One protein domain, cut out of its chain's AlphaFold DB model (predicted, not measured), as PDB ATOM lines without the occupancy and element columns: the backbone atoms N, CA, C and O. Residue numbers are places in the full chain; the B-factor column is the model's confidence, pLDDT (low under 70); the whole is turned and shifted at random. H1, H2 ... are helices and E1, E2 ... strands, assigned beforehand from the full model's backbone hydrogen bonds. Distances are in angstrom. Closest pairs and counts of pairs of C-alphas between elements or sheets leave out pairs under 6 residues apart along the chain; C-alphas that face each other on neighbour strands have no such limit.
ATOM      1  N   GLY A 371     -40.447  22.573 -13.646       96.94
ATOM      2  CA  GLY A 371     -39.080  22.439 -14.138       96.94
ATOM      3  C   GLY A 371     -38.219  21.638 -13.176       96.94
ATOM      4  O   GLY A 371     -38.703  21.169 -12.147       96.94
ATOM      5  N   ALA A 372     -36.949  21.500 -13.536       97.19
ATOM      6  CA  ALA A 372     -35.935  20.895 -12.692       97.19
ATOM      7  C   ALA A 372     -34.813  21.898 -12.400       97.19
ATOM      8  O   ALA A 372     -34.561  22.789 -13.216       97.19
ATOM      9  N   ASP A 373     -34.171  21.766 -11.242       96.75
ATOM     10  CA  ASP A 373     -32.942  22.498 -10.932       96.75
ATOM     11  C   ASP A 373     -31.687  21.745 -11.410       96.75
ATOM     12  O   ASP A 373     -31.760  20.669 -12.008       96.75
ATOM     13  N   VAL A 374     -30.515  22.339 -11.172       94.81
ATOM     14  CA  VAL A 374     -29.216  21.762 -11.557       94.81
ATOM     15  C   VAL A 374     -28.835  20.510 -10.766       94.81
ATOM     16  O   VAL A 374     -27.955  19.773 -11.206       94.81
ATOM     17  N   ASP A 375     -29.502  20.246  -9.642       92.69
ATOM     18  CA  ASP A 375     -29.302  19.051  -8.819       92.69
ATOM     19  C   ASP A 375     -30.284  17.919  -9.211       92.69
ATOM     20  O   ASP A 375     -30.233  16.817  -8.660       92.69
ATOM     21  N   GLY A 376     -31.151  18.165 -10.202       93.62
ATOM     22  CA  GLY A 376     -32.123  17.205 -10.724       93.62
ATOM     23  C   GLY A 376     -33.423  17.125  -9.923       93.62
ATOM     24  O   GLY A 376     -34.225  16.221 -10.169       93.62
ATOM     25  N   ASN A 377     -33.661  18.047  -8.984       95.62
ATOM     26  CA  ASN A 377     -34.924  18.103  -8.253       95.62
ATOM     27  C   ASN A 377     -36.018  18.638  -9.173       95.62
ATOM     28  O   ASN A 377     -35.835  19.671  -9.815       95.62
ATOM     29  N   VAL A 378     -37.162  17.957  -9.228       97.00
ATOM     30  CA  VAL A 378     -38.294  18.327 -10.087       97.00
ATOM     31  C   VAL A 378     -39.364  19.004  -9.246       97.00
ATOM     32  O   VAL A 378     -39.828  18.427  -8.268       97.00
ATOM     33  N   TYR A 379     -39.774  20.208  -9.636       97.81
ATOM     34  CA  TYR A 379     -40.711  21.041  -8.883       97.81
ATOM     35  C   TYR A 379     -42.102  21.019  -9.505       97.81
ATOM     36  O   TYR A 379     -42.253  21.049 -10.727       97.81
ATOM     37  N   TYR A 380     -43.128  21.056  -8.663       97.38
ATOM     38  CA  TYR A 380     -44.530  20.992  -9.054       97.38
ATOM     39  C   TYR A 380     -45.324  22.092  -8.344       97.38
ATOM     40  O   TYR A 380     -45.076  22.416  -7.183       97.38
ATOM     41  N   ALA A 381     -46.296  22.655  -9.056       95.81
ATOM     42  CA  ALA A 381     -47.347  23.492  -8.492       95.81
ATOM     43  C   ALA A 381     -48.629  23.215  -9.254       95.81
ATOM     44  O   ALA A 381     -48.633  23.247 -10.485       95.81
ATOM     45  N   LEU A 382     -49.696  22.937  -8.521       94.56
ATOM     46  CA  LEU A 382     -50.926  22.420  -9.094       94.56
ATOM     47  C   LEU A 382     -51.936  23.524  -9.379       94.56
ATOM     48  O   LEU A 382     -51.873  24.625  -8.823       94.56
ATOM     49  N   SER A 383     -52.858  23.234 -10.291       92.12
ATOM     50  CA  SER A 383     -53.939  24.147 -10.631       92.12
ATOM     51  C   SER A 383     -54.902  24.259  -9.461       92.12
ATOM     52  O   SER A 383     -55.199  23.285  -8.768       92.12
ATOM     53  N   TYR A 384     -55.438  25.454  -9.264       85.69
ATOM     54  CA  TYR A 384     -56.399  25.704  -8.200       85.69
ATOM     55  C   TYR A 384     -57.789  25.232  -8.609       85.69
ATOM     56  O   TYR A 384     -58.209  25.513  -9.737       85.69
ATOM     57  N   PRO A 385     -58.551  24.619  -7.692       79.81
ATOM     58  CA  PRO A 385     -59.957  24.381  -7.940       79.81
ATOM     59  C   PRO A 385     -60.716  25.710  -8.086       79.81
ATOM     60  O   PRO A 385     -60.268  26.786  -7.673       79.81
ATOM     61  N   SER A 386     -61.887  25.646  -8.720       72.56
ATOM     62  CA  SER A 386     -62.677  26.821  -9.088       72.56
ATOM     63  C   SER A 386     -63.065  27.709  -7.883       72.56
ATOM     64  O   SER A 386     -63.080  27.295  -6.722       72.56
ATOM     65  N   LYS A 387     -63.406  28.981  -8.165       64.56
ATOM     66  CA  LYS A 387     -63.525  30.100  -7.194       64.56
ATOM     67  C   LYS A 387     -64.387  29.855  -5.948       64.56
ATOM     68  O   LYS A 387     -64.275  30.610  -4.987       64.56
ATOM     69  N   LYS A 388     -65.257  28.844  -5.949       67.38
ATOM     70  CA  LYS A 388     -66.103  28.509  -4.795       67.38
ATOM     71  C   LYS A 388     -65.312  27.900  -3.624       67.38
ATOM     72  O   LYS A 388     -65.877  27.763  -2.546       67.38
ATOM     73  N   GLN A 389     -64.033  27.562  -3.820       62.00
ATOM     74  CA  GLN A 389     -63.237  26.772  -2.873       62.00
ATOM     75  C   GLN A 389     -62.055  27.530  -2.226       62.00
ATOM     76  O   GLN A 389     -61.293  26.949  -1.461       62.00
ATOM     77  N   LEU A 390     -61.900  28.828  -2.508       63.94
ATOM     78  CA  LEU A 390     -60.702  29.624  -2.193       63.94
ATOM     79  C   LEU A 390     -60.699  30.225  -0.778       63.94
ATOM     80  O   LEU A 390     -60.545  31.432  -0.624       63.94
ATOM     81  N   LYS A 391     -60.885  29.415   0.263       83.50
ATOM     82  CA  LYS A 391     -60.433  29.857   1.591       83.50
ATOM     83  C   LYS A 391     -58.996  29.414   1.755       83.50
ATOM     84  O   LYS A 391     -58.711  28.241   1.510       83.50
ATOM     85  N   VAL A 392     -58.118  30.333   2.151       85.88
ATOM     86  CA  VAL A 392     -56.743  29.957   2.479       85.88
ATOM     87  C   VAL A 392     -56.801  28.977   3.649       85.88
ATOM     88  O   VAL A 392     -57.407  29.311   4.671       85.88
ATOM     89  N   PRO A 393     -56.229  27.768   3.515       90.00
ATOM     90  CA  PRO A 393     -56.198  26.823   4.608       90.00
ATOM     91  C   PRO A 393     -55.494  27.444   5.820       90.00
ATOM     92  O   PRO A 393     -54.551  28.235   5.651       90.00
ATOM     93  N   PRO A 394     -55.939  27.109   7.042       91.44
ATOM     94  CA  PRO A 394     -55.252  27.534   8.252       91.44
ATOM     95  C   PRO A 394     -53.788  27.068   8.228       91.44
ATOM     96  O   PRO A 394     -53.388  26.230   7.416       91.44
ATOM     97  N   PHE A 395     -52.955  27.677   9.070       91.44
ATOM     98  CA  PHE A 395     -51.514  27.417   9.066       91.44
ATOM     99  C   PHE A 395     -51.206  25.929   9.272       91.44
ATOM    100  O   PHE A 395     -50.429  25.371   8.510       91.44
ATOM    101  N   GLU A 396     -51.902  25.287  10.207       93.94
ATOM    102  CA  GLU A 396     -51.752  23.874  10.557       93.94
ATOM    103  C   GLU A 396     -52.048  22.959   9.357       93.94
ATOM    104  O   GLU A 396     -51.344  21.982   9.116       93.94
ATOM    105  N   GLU A 397     -53.053  23.305   8.546       91.88
ATOM    106  CA  GLU A 397     -53.391  22.541   7.341       91.88
ATOM    107  C   GLU A 397     -52.319  22.712   6.249       91.88
ATOM    108  O   GLU A 397     -51.988  21.756   5.549       91.88
ATOM    109  N   ARG A 398     -51.718  23.902   6.126       92.56
ATOM    110  CA  ARG A 398     -50.622  24.143   5.168       92.56
ATOM    111  C   ARG A 398     -49.321  23.458   5.579       92.56
ATOM    112  O   ARG A 398     -48.647  22.917   4.710       92.56
ATOM    113  N   ASP A 399     -49.011  23.465   6.871       93.50
ATOM    114  CA  ASP A 399     -47.827  22.816   7.444       93.50
ATOM    115  C   ASP A 399     -47.897  21.288   7.321       93.50
ATOM    116  O   ASP A 399     -46.897  20.630   7.069       93.50
ATOM    117  N   SER A 400     -49.108  20.726   7.383       94.00
ATOM    118  CA  SER A 400     -49.339  19.293   7.163       94.00
ATOM    119  C   SER A 400     -49.233  18.832   5.701       94.00
ATOM    120  O   SER A 400     -49.400  17.647   5.436       94.00
ATOM    121  N   PHE A 401     -49.034  19.743   4.736       94.56
ATOM    122  CA  PHE A 401     -48.997  19.434   3.294       94.56
ATOM    123  C   PHE A 401     -50.200  18.624   2.782       94.56
ATOM    124  O   PHE A 401     -50.124  17.915   1.779       94.56
ATOM    125  N   THR A 402     -51.353  18.757   3.435       92.75
ATOM    126  CA  THR A 402     -52.536  17.959   3.098       92.75
ATOM    127  C   THR A 402     -53.163  18.370   1.777       92.75
ATOM    128  O   THR A 402     -53.687  17.501   1.095       92.75
ATOM    129  N   ARG A 403     -53.109  19.652   1.384       93.38
ATOM    130  CA  ARG A 403     -53.742  20.139   0.146       93.38
ATOM    131  C   ARG A 403     -52.756  20.546  -0.934       93.38
ATOM    132  O   ARG A 403     -52.149  21.614  -0.857       93.38
ATOM    133  N   PHE A 404     -52.715  19.741  -1.986       91.88
ATOM    134  CA  PHE A 404     -51.908  19.886  -3.195       91.88
ATOM    135  C   PHE A 404     -51.847  21.312  -3.765       91.88
ATOM    136  O   PHE A 404     -50.785  21.770  -4.183       91.88
ATOM    137  N   SER A 405     -52.969  22.037  -3.774       92.81
ATOM    138  CA  SER A 405     -53.020  23.402  -4.316       92.81
ATOM    139  C   SER A 405     -52.184  24.430  -3.544       92.81
ATOM    140  O   SER A 405     -51.896  25.493  -4.081       92.81
ATOM    141  N   TRP A 406     -51.862  24.199  -2.269       94.00
ATOM    142  CA  TRP A 406     -51.442  25.271  -1.351       94.00
ATOM    143  C   TRP A 406     -49.949  25.298  -1.025       94.00
ATOM    144  O   TRP A 406     -49.518  26.117  -0.212       94.00
ATOM    145  N   PHE A 407     -49.156  24.460  -1.684       95.69
ATOM    146  CA  PHE A 407     -47.707  24.426  -1.535       95.69
ATOM    147  C   PHE A 407     -47.017  24.074  -2.856       95.69
ATOM    148  O   PHE A 407     -47.617  23.510  -3.769       95.69
ATOM    149  N   ILE A 408     -45.738  24.430  -2.952       96.88
ATOM    150  CA  ILE A 408     -44.826  23.861  -3.944       96.88
ATOM    151  C   ILE A 408     -44.313  22.555  -3.374       96.88
ATOM    152  O   ILE A 408     -43.933  22.518  -2.206       96.88
ATOM    153  N   PHE A 409     -44.228  21.517  -4.192       95.94
ATOM    154  CA  PHE A 409     -43.514  20.314  -3.799       95.94
ATOM    155  C   PHE A 409     -42.467  19.921  -4.823       95.94
ATOM    156  O   PHE A 409     -42.572  20.255  -6.005       95.94
ATOM    157  N   ALA A 410     -41.425  19.260  -4.341       96.62
ATOM    158  CA  ALA A 410     -40.275  18.866  -5.125       96.62
ATOM    159  C   ALA A 410     -39.980  17.383  -4.913       96.62
ATOM    160  O   ALA A 410     -39.949  16.915  -3.777       96.62
ATOM    161  N   TRP A 411     -39.744  16.656  -6.003       96.44
ATOM    162  CA  TRP A 411     -39.186  15.311  -5.948       96.44
ATOM    163  C   TRP A 411     -37.682  15.382  -6.153       96.44
ATOM    164  O   TRP A 411     -37.223  15.878  -7.186       96.44
ATOM    165  N   GLY A 412     -36.919  14.849  -5.205       94.50
ATOM    166  CA  GLY A 412     -35.477  14.754  -5.356       94.50
ATOM    167  C   GLY A 412     -34.743  14.602  -4.035       94.50
ATOM    168  O   GLY A 412     -35.298  14.142  -3.034       94.50
ATOM    169  N   LYS A 413     -33.462  14.953  -4.052       90.12
ATOM    170  CA  LYS A 413     -32.612  14.930  -2.863       90.12
ATOM    171  C   LYS A 413     -32.763  16.295  -2.199       90.12
ATOM    172  O   LYS A 413     -32.564  17.305  -2.869       90.12
ATOM    173  N   ALA A 414     -33.104  16.348  -0.908       78.25
ATOM    174  CA  ALA A 414     -32.971  17.618  -0.197       78.25
ATOM    175  C   ALA A 414     -31.537  18.125  -0.361       78.25
ATOM    176  O   ALA A 414     -30.600  17.328  -0.500       78.25
ATOM    177  N   GLY A 415     -31.365  19.446  -0.270       66.12
ATOM    178  CA  GLY A 415     -30.060  20.024   0.043       66.12
ATOM    179  C   GLY A 415     -29.388  19.245   1.183       66.12
ATOM    180  O   GLY A 415     -30.062  18.537   1.928       66.12
ATOM    181  N   GLN A 416     -28.059  19.320   1.291       57.91
ATOM    182  CA  GLN A 416     -27.149  18.423   2.043       57.91
ATOM    183  C   GLN A 416     -27.469  18.130   3.539       57.91
ATOM    184  O   GLN A 416     -26.666  17.506   4.229       57.91
ATOM    185  N   HIS A 417     -28.611  18.559   4.064       52.47
ATOM    186  CA  HIS A 417     -28.968  18.656   5.468       52.47
ATOM    187  C   HIS A 417     -29.964  17.616   6.015       52.47
ATOM    188  O   HIS A 417     -30.226  17.649   7.211       52.47
ATOM    189  N   GLY A 418     -30.511  16.694   5.219       51.97
ATOM    190  CA  GLY A 418     -31.620  15.845   5.691       51.97
ATOM    191  C   GLY A 418     -31.236  14.631   6.541       51.97
ATOM    192  O   GLY A 418     -31.636  14.515   7.693       51.97
ATOM    193  N   VAL A 419     -30.489  13.689   5.972       54.62
ATOM    194  CA  VAL A 419     -30.139  12.420   6.628       54.62
ATOM    195  C   VAL A 419     -28.786  11.999   6.070       54.62
ATOM    196  O   VAL A 419     -28.681  11.644   4.897       54.62
ATOM    197  N   GLN A 420     -27.716  12.107   6.865       54.97
ATOM    198  CA  GLN A 420     -26.390  11.650   6.444       54.97
ATOM    199  C   GLN A 420     -26.458  10.157   6.095       54.97
ATOM    200  O   GLN A 420     -26.574   9.317   6.982       54.97
ATOM    201  N   GLY A 421     -26.375   9.840   4.802       66.56
ATOM    202  CA  GLY A 421     -26.188   8.474   4.312       66.56
ATOM    203  C   GLY A 421     -27.311   7.895   3.456       66.56
ATOM    204  O   GLY A 421     -27.089   6.826   2.893       66.56
ATOM    205  N   ASP A 422     -28.459   8.566   3.294       71.19
ATOM    206  CA  ASP A 422     -29.500   8.064   2.389       71.19
ATOM    207  C   ASP A 422     -29.467   8.777   1.029       71.19
ATOM    208  O   ASP A 422     -29.650   9.989   0.918       71.19
ATOM    209  N   PHE A 423     -29.207   8.007  -0.028       77.06
ATOM    210  CA  PHE A 423     -29.256   8.477  -1.414       77.06
ATOM    211  C   PHE A 423     -30.679   8.469  -1.988       77.06
ATOM    212  O   PHE A 423     -30.859   8.811  -3.163       77.06
ATOM    213  N   ARG A 424     -31.677   8.066  -1.190       87.81
ATOM    214  CA  ARG A 424     -33.084   8.054  -1.584       87.81
ATOM    215  C   ARG A 424     -33.593   9.454  -1.918       87.81
ATOM    216  O   ARG A 424     -33.182  10.467  -1.354       87.81
ATOM    217  N   GLN A 425     -34.495   9.481  -2.888       91.81
ATOM    218  CA  GLN A 425     -35.256  10.662  -3.260       91.81
ATOM    219  C   GLN A 425     -36.547  10.683  -2.446       91.81
ATOM    220  O   GLN A 425     -37.151   9.636  -2.208       91.81
ATOM    221  N   TYR A 426     -36.955  11.877  -2.039       93.81
ATOM    222  CA  TYR A 426     -38.148  12.096  -1.235       93.81
ATOM    223  C   TYR A 426     -38.987  13.225  -1.823       93.81
ATOM    224  O   TYR A 426     -38.526  14.000  -2.669       93.81
ATOM    225  N   TRP A 427     -40.224  13.313  -1.340       95.12
ATOM    226  CA  TRP A 427     -41.087  14.460  -1.561       95.12
ATOM    227  C   TRP A 427     -40.802  15.537  -0.513       95.12
ATOM    228  O   TRP A 427     -40.806  15.279   0.690       95.12
ATOM    229  N   TRP A 428     -40.572  16.751  -0.994       95.88
ATOM    230  CA  TRP A 428     -40.329  17.939  -0.183       95.88
ATOM    231  C   TRP A 428     -41.415  18.971  -0.432       95.88
ATOM    232  O   TRP A 428     -41.904  19.068  -1.553       95.88
ATOM    233  N   GLY A 429     -41.763  19.759   0.578       95.81
ATOM    234  CA  GLY A 429     -42.807  20.772   0.508       95.81
ATOM    235  C   GLY A 429     -42.314  22.168   0.883       95.81
ATOM    236  O   GLY A 429     -41.425  22.338   1.713       95.81
ATOM    237  N   PHE A 430     -42.926  23.188   0.282       97.00
ATOM    238  CA  PHE A 430     -42.731  24.599   0.604       97.00
ATOM    239  C   PHE A 430     -44.081  25.317   0.561       97.00
ATOM    240  O   PHE A 430     -44.656  25.520  -0.510       97.00
ATOM    241  N   TYR A 431     -44.590  25.732   1.719       96.00
ATOM    242  CA  TYR A 431     -45.868  26.448   1.826       96.00
ATOM    243  C   TYR A 431     -45.697  27.928   2.204       96.00
ATOM    244  O   TYR A 431     -46.588  28.751   1.967       96.00
ATOM    245  N   GLU A 432     -44.554  28.306   2.785       96.06
ATOM    246  CA  GLU A 432     -44.292  29.687   3.169       96.06
ATOM    247  C   GLU A 432     -43.807  30.538   1.994       96.06
ATOM    248  O   GLU A 432     -42.793  30.261   1.357       96.06
ATOM    249  N   VAL A 433     -44.463  31.680   1.787       95.88
ATOM    250  CA  VAL A 433     -44.095  32.677   0.765       95.88
ATOM    251  C   VAL A 433     -42.621  33.092   0.854       95.88
ATOM    252  O   VAL A 433     -41.967  33.296  -0.170       95.88
ATOM    253  N   LYS A 434     -42.091  33.248   2.075       96.75
ATOM    254  CA  LYS A 434     -40.699  33.662   2.301       96.75
ATOM    255  C   LYS A 434     -39.717  32.575   1.868       96.75
ATOM    256  O   LYS A 434     -38.761  32.894   1.162       96.75
ATOM    257  N   GLU A 435     -39.982  31.323   2.231       96.69
ATOM    258  CA  GLU A 435     -39.129  30.192   1.863       96.69
ATOM    259  C   GLU A 435     -39.205  29.883   0.364       96.69
ATOM    260  O   GLU A 435     -38.168  29.643  -0.239       96.69
ATOM    261  N   ILE A 436     -40.363  30.025  -0.294       97.25
ATOM    262  CA  ILE A 436     -40.454  29.839  -1.756       97.25
ATOM    263  C   ILE A 436     -39.655  30.924  -2.508       97.25
ATOM    264  O   ILE A 436     -38.949  30.630  -3.474       97.25
ATOM    265  N   LYS A 437     -39.679  32.185  -2.047       97.44
ATOM    266  CA  LYS A 437     -38.833  33.260  -2.612       97.44
ATOM    267  C   LYS A 437     -37.341  33.004  -2.388       97.44
ATOM    268  O   LYS A 437     -36.509  33.385  -3.213       97.44
ATOM    269  N   LYS A 438     -36.993  32.406  -1.250       96.81
ATOM    270  CA  LYS A 438     -35.623  32.014  -0.914       96.81
ATOM    271  C   LYS A 438     -35.163  30.845  -1.786       96.81
ATOM    272  O   LYS A 438     -34.078  30.933  -2.347       96.81
ATOM    273  N   LEU A 439     -36.030  29.855  -2.006       97.06
ATOM    274  CA  LEU A 439     -35.839  28.740  -2.934       97.06
ATOM    275  C   LEU A 439     -35.579  29.234  -4.361       97.06
ATOM    276  O   LEU A 439     -34.570  28.864  -4.948       97.06
ATOM    277  N   SER A 440     -36.415  30.136  -4.884       97.69
ATOM    278  CA  SER A 440     -36.240  30.734  -6.219       97.69
ATOM    279  C   SER A 440     -34.837  31.339  -6.407       97.69
ATOM    280  O   SER A 440     -34.131  31.007  -7.361       97.69
ATOM    281  N   LYS A 441     -34.375  32.154  -5.448       97.25
ATOM    282  CA  LYS A 441     -33.033  32.767  -5.478       97.25
ATOM    283  C   LYS A 441     -31.902  31.765  -5.263       97.25
ATOM    284  O   LYS A 441     -30.812  31.952  -5.799       97.25
ATOM    285  N   TRP A 442     -32.131  30.754  -4.433       96.06
ATOM    286  CA  TRP A 442     -31.149  29.715  -4.150       96.06
ATOM    287  C   TRP A 442     -30.894  28.854  -5.391       96.06
ATOM    288  O   TRP A 442     -29.737  28.681  -5.758       96.06
ATOM    289  N   ILE A 443     -31.950  28.445  -6.107       96.19
ATOM    290  CA  ILE A 443     -31.849  27.725  -7.388       96.19
ATOM    291  C   ILE A 443     -31.047  28.547  -8.412       96.19
ATOM    292  O   ILE A 443     -30.138  28.024  -9.053       96.19
ATOM    293  N   GLU A 444     -31.334  29.849  -8.543       96.69
ATOM    294  CA  GLU A 444     -30.592  30.738  -9.451       96.69
ATOM    295  C   GLU A 444     -29.110  30.861  -9.052       96.69
ATOM    296  O   GLU A 444     -28.224  30.782  -9.904       96.69
ATOM    297  N   SER A 445     -28.820  31.016  -7.754       95.44
ATOM    298  CA  SER A 445     -27.444  31.048  -7.235       95.44
ATOM    299  C   SER A 445     -26.703  29.750  -7.546       95.44
ATOM    300  O   SER A 445     -25.576  29.795  -8.033       95.44
ATOM    301  N   ARG A 446     -27.350  28.602  -7.319       94.75
ATOM    302  CA  ARG A 446     -26.766  27.278  -7.539       94.75
ATOM    303  C   ARG A 446     -26.454  27.033  -9.012       94.75
ATOM    304  O   ARG A 446     -25.368  26.561  -9.337       94.75
ATOM    305  N   ALA A 447     -27.353  27.423  -9.911       95.06
ATOM    306  CA  ALA A 447     -27.109  27.326 -11.347       95.06
ATOM    307  C   ALA A 447     -25.913  28.180 -11.795       95.06
ATOM    308  O   ALA A 447     -25.083  27.727 -12.582       95.06
ATOM    309  N   ASN A 448     -25.778  29.396 -11.255       94.06
ATOM    310  CA  ASN A 448     -24.633  30.260 -11.550       94.06
ATOM    311  C   ASN A 448     -23.309  29.676 -11.032       94.06
ATOM    312  O   ASN A 448     -22.298  29.783 -11.723       94.06
ATOM    313  N   GLU A 449     -23.308  29.047  -9.853       92.75
ATOM    314  CA  GLU A 449     -22.134  28.348  -9.314       92.75
ATOM    315  C   GLU A 449     -21.701  27.199 -10.229       92.75
ATOM    316  O   GLU A 449     -20.535  27.144 -10.613       92.75
ATOM    317  N   VAL A 450     -22.637  26.340 -10.648       91.56
ATOM    318  CA  VAL A 450     -22.346  25.218 -11.558       91.56
ATOM    319  C   VAL A 450     -21.771  25.722 -12.885       91.56
ATOM    320  O   VAL A 450     -20.747  25.214 -13.340       91.56
ATOM    321  N   HIS A 451     -22.352  26.770 -13.478       91.50
ATOM    322  CA  HIS A 451     -21.822  27.357 -14.713       91.50
ATOM    323  C   HIS A 451     -20.448  28.011 -14.538       91.50
ATOM    324  O   HIS A 451     -19.609  27.925 -15.435       91.50
ATOM    325  N   GLN A 452     -20.187  28.653 -13.397       91.06
ATOM    326  CA  GLN A 452     -18.873  29.227 -13.109       91.06
ATOM    327  C   GLN A 452     -17.817  28.129 -12.925       91.06
ATOM    328  O   GLN A 452     -16.709  28.253 -13.443       91.06
ATOM    329  N   GLU A 453     -18.167  27.040 -12.239       89.56
ATOM    330  CA  GLU A 453     -17.299  25.872 -12.097       89.56
ATOM    331  C   GLU A 453     -17.035  25.187 -13.445       89.56
ATOM    332  O   GLU A 453     -15.973  24.599 -13.633       89.56
ATOM    333  N   GLU A 454     -17.993  25.176 -14.376       88.81
ATOM    334  CA  GLU A 454     -17.801  24.653 -15.739       88.81
ATOM    335  C   GLU A 454     -16.901  25.551 -16.599       88.81
ATOM    336  O   GLU A 454     -16.132  25.037 -17.410       88.81
ATOM    337  N   ALA A 455     -16.976  26.872 -16.418       89.56
ATOM    338  CA  ALA A 455     -16.170  27.833 -17.167       89.56
ATOM    339  C   ALA A 455     -14.694  27.860 -16.731       89.56
ATOM    340  O   ALA A 455     -13.826  28.152 -17.553       89.56
ATOM    341  N   ASP A 456     -14.410  27.550 -15.463       89.69
ATOM    342  CA  ASP A 456     -13.057  27.511 -14.895       89.69
ATOM    343  C   ASP A 456     -12.761  26.119 -14.302       89.69
ATOM    344  O   ASP A 456     -12.809  25.915 -13.080       89.69
ATOM    345  N   PRO A 476     -30.397  21.260 -16.759       95.81
ATOM    346  CA  PRO A 476     -31.287  22.270 -17.315       95.81
ATOM    347  C   PRO A 476     -30.497  23.478 -17.820       95.81
ATOM    348  O   PRO A 476     -29.499  23.905 -17.238       95.81
ATOM    349  N   SER A 477     -30.975  24.069 -18.907       96.38
ATOM    350  CA  SER A 477     -30.411  25.290 -19.471       96.38
ATOM    351  C   SER A 477     -30.657  26.509 -18.561       96.38
ATOM    352  O   SER A 477     -31.655  26.561 -17.834       96.38
ATOM    353  N   PRO A 478     -29.836  27.576 -18.667       96.38
ATOM    354  CA  PRO A 478     -30.069  28.826 -17.934       96.38
ATOM    355  C   PRO A 478     -31.470  29.420 -18.151       96.38
ATOM    356  O   PRO A 478     -32.046  30.049 -17.260       96.38
ATOM    357  N   ALA A 479     -32.037  29.234 -19.347       96.81
ATOM    358  CA  ALA A 479     -33.377  29.705 -19.679       96.81
ATOM    359  C   ALA A 479     -34.468  28.919 -18.933       96.81
ATOM    360  O   ALA A 479     -35.445  29.519 -18.482       96.81
ATOM    361  N   GLU A 480     -34.293  27.604 -18.776       96.62
ATOM    362  CA  GLU A 480     -35.203  26.743 -18.015       96.62
ATOM    363  C   GLU A 480     -35.143  27.052 -16.522       96.62
ATOM    364  O   GLU A 480     -36.197  27.209 -15.905       96.62
ATOM    365  N   ILE A 481     -33.943  27.259 -15.966       97.81
ATOM    366  CA  ILE A 481     -33.770  27.704 -14.577       97.81
ATOM    367  C   ILE A 481     -34.484  29.037 -14.344       97.81
ATOM    368  O   ILE A 481     -35.300  29.167 -13.433       97.81
ATOM    369  N   LYS A 482     -34.267  30.024 -15.219       97.31
ATOM    370  CA  LYS A 482     -34.946  31.321 -15.117       97.31
ATOM    371  C   LYS A 482     -36.471  31.189 -15.218       97.31
ATOM    372  O   LYS A 482     -37.198  31.918 -14.541       97.31
ATOM    373  N   ALA A 483     -36.969  30.279 -16.056       96.31
ATOM    374  CA  ALA A 483     -38.397  29.998 -16.170       96.31
ATOM    375  C   ALA A 483     -38.962  29.314 -14.912       96.31
ATOM    376  O   ALA A 483     -40.074  29.645 -14.500       96.31
ATOM    377  N   LEU A 484     -38.208  28.404 -14.289       97.31
ATOM    378  CA  LEU A 484     -38.551  27.784 -13.008       97.31
ATOM    379  C   LEU A 484     -38.645  28.840 -11.898       97.31
ATOM    380  O   LEU A 484     -39.709  28.980 -11.296       97.31
ATOM    381  N   CYS A 485     -37.600  29.650 -11.697       97.56
ATOM    382  CA  CYS A 485     -37.581  30.731 -10.703       97.56
ATOM    383  C   CYS A 485     -38.756  31.704 -10.893       97.56
ATOM    384  O   CYS A 485     -39.467  32.029  -9.943       97.56
ATOM    385  N   LYS A 486     -39.043  32.091 -12.144       95.62
ATOM    386  CA  LYS A 486     -40.199  32.941 -12.460       95.62
ATOM    387  C   LYS A 486     -41.527  32.298 -12.038       95.62
ATOM    388  O   LYS A 486     -42.378  32.989 -11.486       95.62
ATOM    389  N   ARG A 487     -41.724  31.000 -12.298       95.19
ATOM    390  CA  ARG A 487     -42.958  30.285 -11.926       95.19
ATOM    391  C   ARG A 487     -43.103  30.126 -10.411       95.19
ATOM    392  O   ARG A 487     -44.212  30.267  -9.900       95.19
ATOM    393  N   LEU A 488     -42.000  29.906  -9.692       96.88
ATOM    394  CA  LEU A 488     -41.984  29.916  -8.225       96.88
ATOM    395  C   LEU A 488     -42.394  31.292  -7.678       96.88
ATOM    396  O   LEU A 488     -43.254  31.382  -6.801       96.88
ATOM    397  N   ASP A 489     -41.856  32.374  -8.243       95.88
ATOM    398  CA  ASP A 489     -42.218  33.737  -7.846       95.88
ATOM    399  C   ASP A 489     -43.695  34.048  -8.140       95.88
ATOM    400  O   ASP A 489     -44.386  34.614  -7.288       95.88
ATOM    401  N   GLU A 490     -44.216  33.639  -9.302       93.12
ATOM    402  CA  GLU A 490     -45.640  33.759  -9.653       93.12
ATOM    403  C   GLU A 490     -46.543  33.015  -8.656       93.12
ATOM    404  O   GLU A 490     -47.586  33.543  -8.253       93.12
ATOM    405  N   PHE A 491     -46.126  31.836  -8.188       94.94
ATOM    406  CA  PHE A 491     -46.834  31.099  -7.142       94.94
ATOM    407  C   PHE A 491     -46.813  31.838  -5.793       94.94
ATOM    408  O   PHE A 491     -47.820  31.888  -5.087       94.94
ATOM    409  N   THR A 492     -45.710  32.508  -5.440       95.25
ATOM    410  CA  THR A 492     -45.670  33.317  -4.205       95.25
ATOM    411  C   THR A 492     -46.621  34.510  -4.256       95.25
ATOM    412  O   THR A 492     -47.273  34.827  -3.261       95.25
ATOM    413  N   ILE A 493     -46.751  35.143  -5.428       92.81
ATOM    414  CA  ILE A 493     -47.710  36.227  -5.663       92.81
ATOM    415  C   ILE A 493     -49.136  35.712  -5.470       92.81
ATOM    416  O   ILE A 493     -49.959  36.398  -4.863       92.81
ATOM    417  N   PHE A 494     -49.426  34.508  -5.966       92.31
ATOM    418  CA  PHE A 494     -50.708  33.859  -5.740       92.31
ATOM    419  C   PHE A 494     -51.014  33.711  -4.241       92.31
ATOM    420  O   PHE A 494     -52.049  34.202  -3.786       92.31
ATOM    421  N   LEU A 495     -50.103  33.106  -3.471       92.25
ATOM    422  CA  LEU A 495     -50.312  32.867  -2.041       92.25
ATOM    423  C   LEU A 495     -50.534  34.181  -1.278       92.25
ATOM    424  O   LEU A 495     -51.423  34.272  -0.431       92.25
ATOM    425  N   GLU A 496     -49.771  35.226  -1.607       92.50
ATOM    426  CA  GLU A 496     -49.933  36.558  -1.013       92.50
ATOM    427  C   GLU A 496     -51.284  37.205  -1.354       92.50
ATOM    428  O   GLU A 496     -51.854  37.914  -0.522       92.50
ATOM    429  N   LEU A 497     -51.788  37.009  -2.577       90.62
ATOM    430  CA  LEU A 497     -53.071  37.560  -3.009       90.62
ATOM    431  C   LEU A 497     -54.248  36.872  -2.322       90.62
ATOM    432  O   LEU A 497     -55.153  37.568  -1.856       90.62
ATOM    433  N   GLU A 498     -54.231  35.543  -2.238       88.62
ATOM    434  CA  GLU A 498     -55.304  34.784  -1.591       88.62
ATOM    435  C   GLU A 498     -55.308  35.008  -0.074       88.62
ATOM    436  O   GLU A 498     -56.363  35.288   0.489       88.62
ATOM    437  N   ALA A 499     -54.137  35.064   0.578       88.44
ATOM    438  CA  ALA A 499     -54.034  35.388   2.009       88.44
ATOM    439  C   ALA A 499     -54.620  36.765   2.367       88.44
ATOM    440  O   ALA A 499     -55.042  36.995   3.499       88.44
ATOM    441  N   ARG A 500     -54.673  37.697   1.406       87.38
ATOM    442  CA  ARG A 500     -55.319  39.011   1.574       87.38
ATOM    443  C   ARG A 500     -56.816  38.993   1.251       87.38
ATOM    444  O   ARG A 500     -57.541  39.873   1.717       87.38
ATOM    445  N   GLY A 501     -57.268  38.053   0.419       74.94
ATOM    446  CA  GLY A 501     -58.636  37.964  -0.098       74.94
ATOM    447  C   GLY A 501     -59.686  37.697   0.980       74.94
ATOM    448  O   GLY A 501     -60.786  38.247   0.904       74.94
ATOM    449  N   ASP A 502     -59.319  36.965   2.032       54.69
ATOM    450  CA  ASP A 502     -60.232  36.592   3.119       54.69
ATOM    451  C   ASP A 502     -60.675  37.777   4.011       54.69
ATOM    452  O   ASP A 502     -61.690  37.685   4.704       54.69
ATOM    453  N   GLY A 503     -59.998  38.934   3.951       49.44
ATOM    454  CA  GLY A 503     -60.315  40.095   4.799       49.44
ATOM    455  C   GLY A 503     -61.165  41.200   4.156       49.44
ATOM    456  O   GLY A 503     -61.853  41.942   4.859       49.44
TER     457      GLY A 503
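This is residues 371 to 456 and 476 to 503 of the 516 residues of an uncharacterized protein of Botryobasidium botryosum FD-172 SS1 (UniProt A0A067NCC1). Two long helices, H2 and H3, run side by side in opposite directions, shifted along each other, and a small three-stranded sheet sits beside the region where they overlap. The short helix H1 lies away from both long helices, and the loop residues 416 to 421 stick out. The printed part has 114 residues, mostly helix by class, in the order E1, H1, E2, E3, H2, H3; the antiparallel sheet runs E1, E2, E3. It is elongated, 53 by 32 by 20 A, and only just compact, close to loose, with a radius of gyration of the C-alphas of 15.6 A.

E1, residues 378 to 380, begins at C-alpha (-38.294, 18.327, -10.087). H1 is residues 395 to 399, E2 408 to 412 and E3 426 to 430. H2, residues 433 to 455, is 33.5 A long. H3, residues 478 to 503, is 39.5 A long and ends at C-alpha (-60.315, 40.095, 4.799).

E1 and E2 are antiparallel, with N 380 and O 409 at 2.8 A. E2 and E3 form a hairpin, with N 410 and O 428 at 2.8 A. The closest C-alphas of E3 and H2, Phe 430 and Ile 436, are 6.2 A apart. H2 touches H3 at a shallow tilt of 8 degrees, opposite ways; C-alphas 440 and 485 come closest, 4.7 A. H3 only grazes the sheet, with residues 484 to 492. H1 is apart from H2 and H3. Every O i to N i+4 pair is within hydrogen-bond range in H1 and H2, and 20 of 22 in H3.

C-alphas 388 and 456 are the two farthest apart, 54.0 A. Residues 457 to 475 are not printed; the gap from C-alpha 456 to 476 is 19.1 A. The links E1 to H1 and E2 to E3 are long. Residues 387 to 390, 415 to 421 and 502 to 503 have pLDDT under 70.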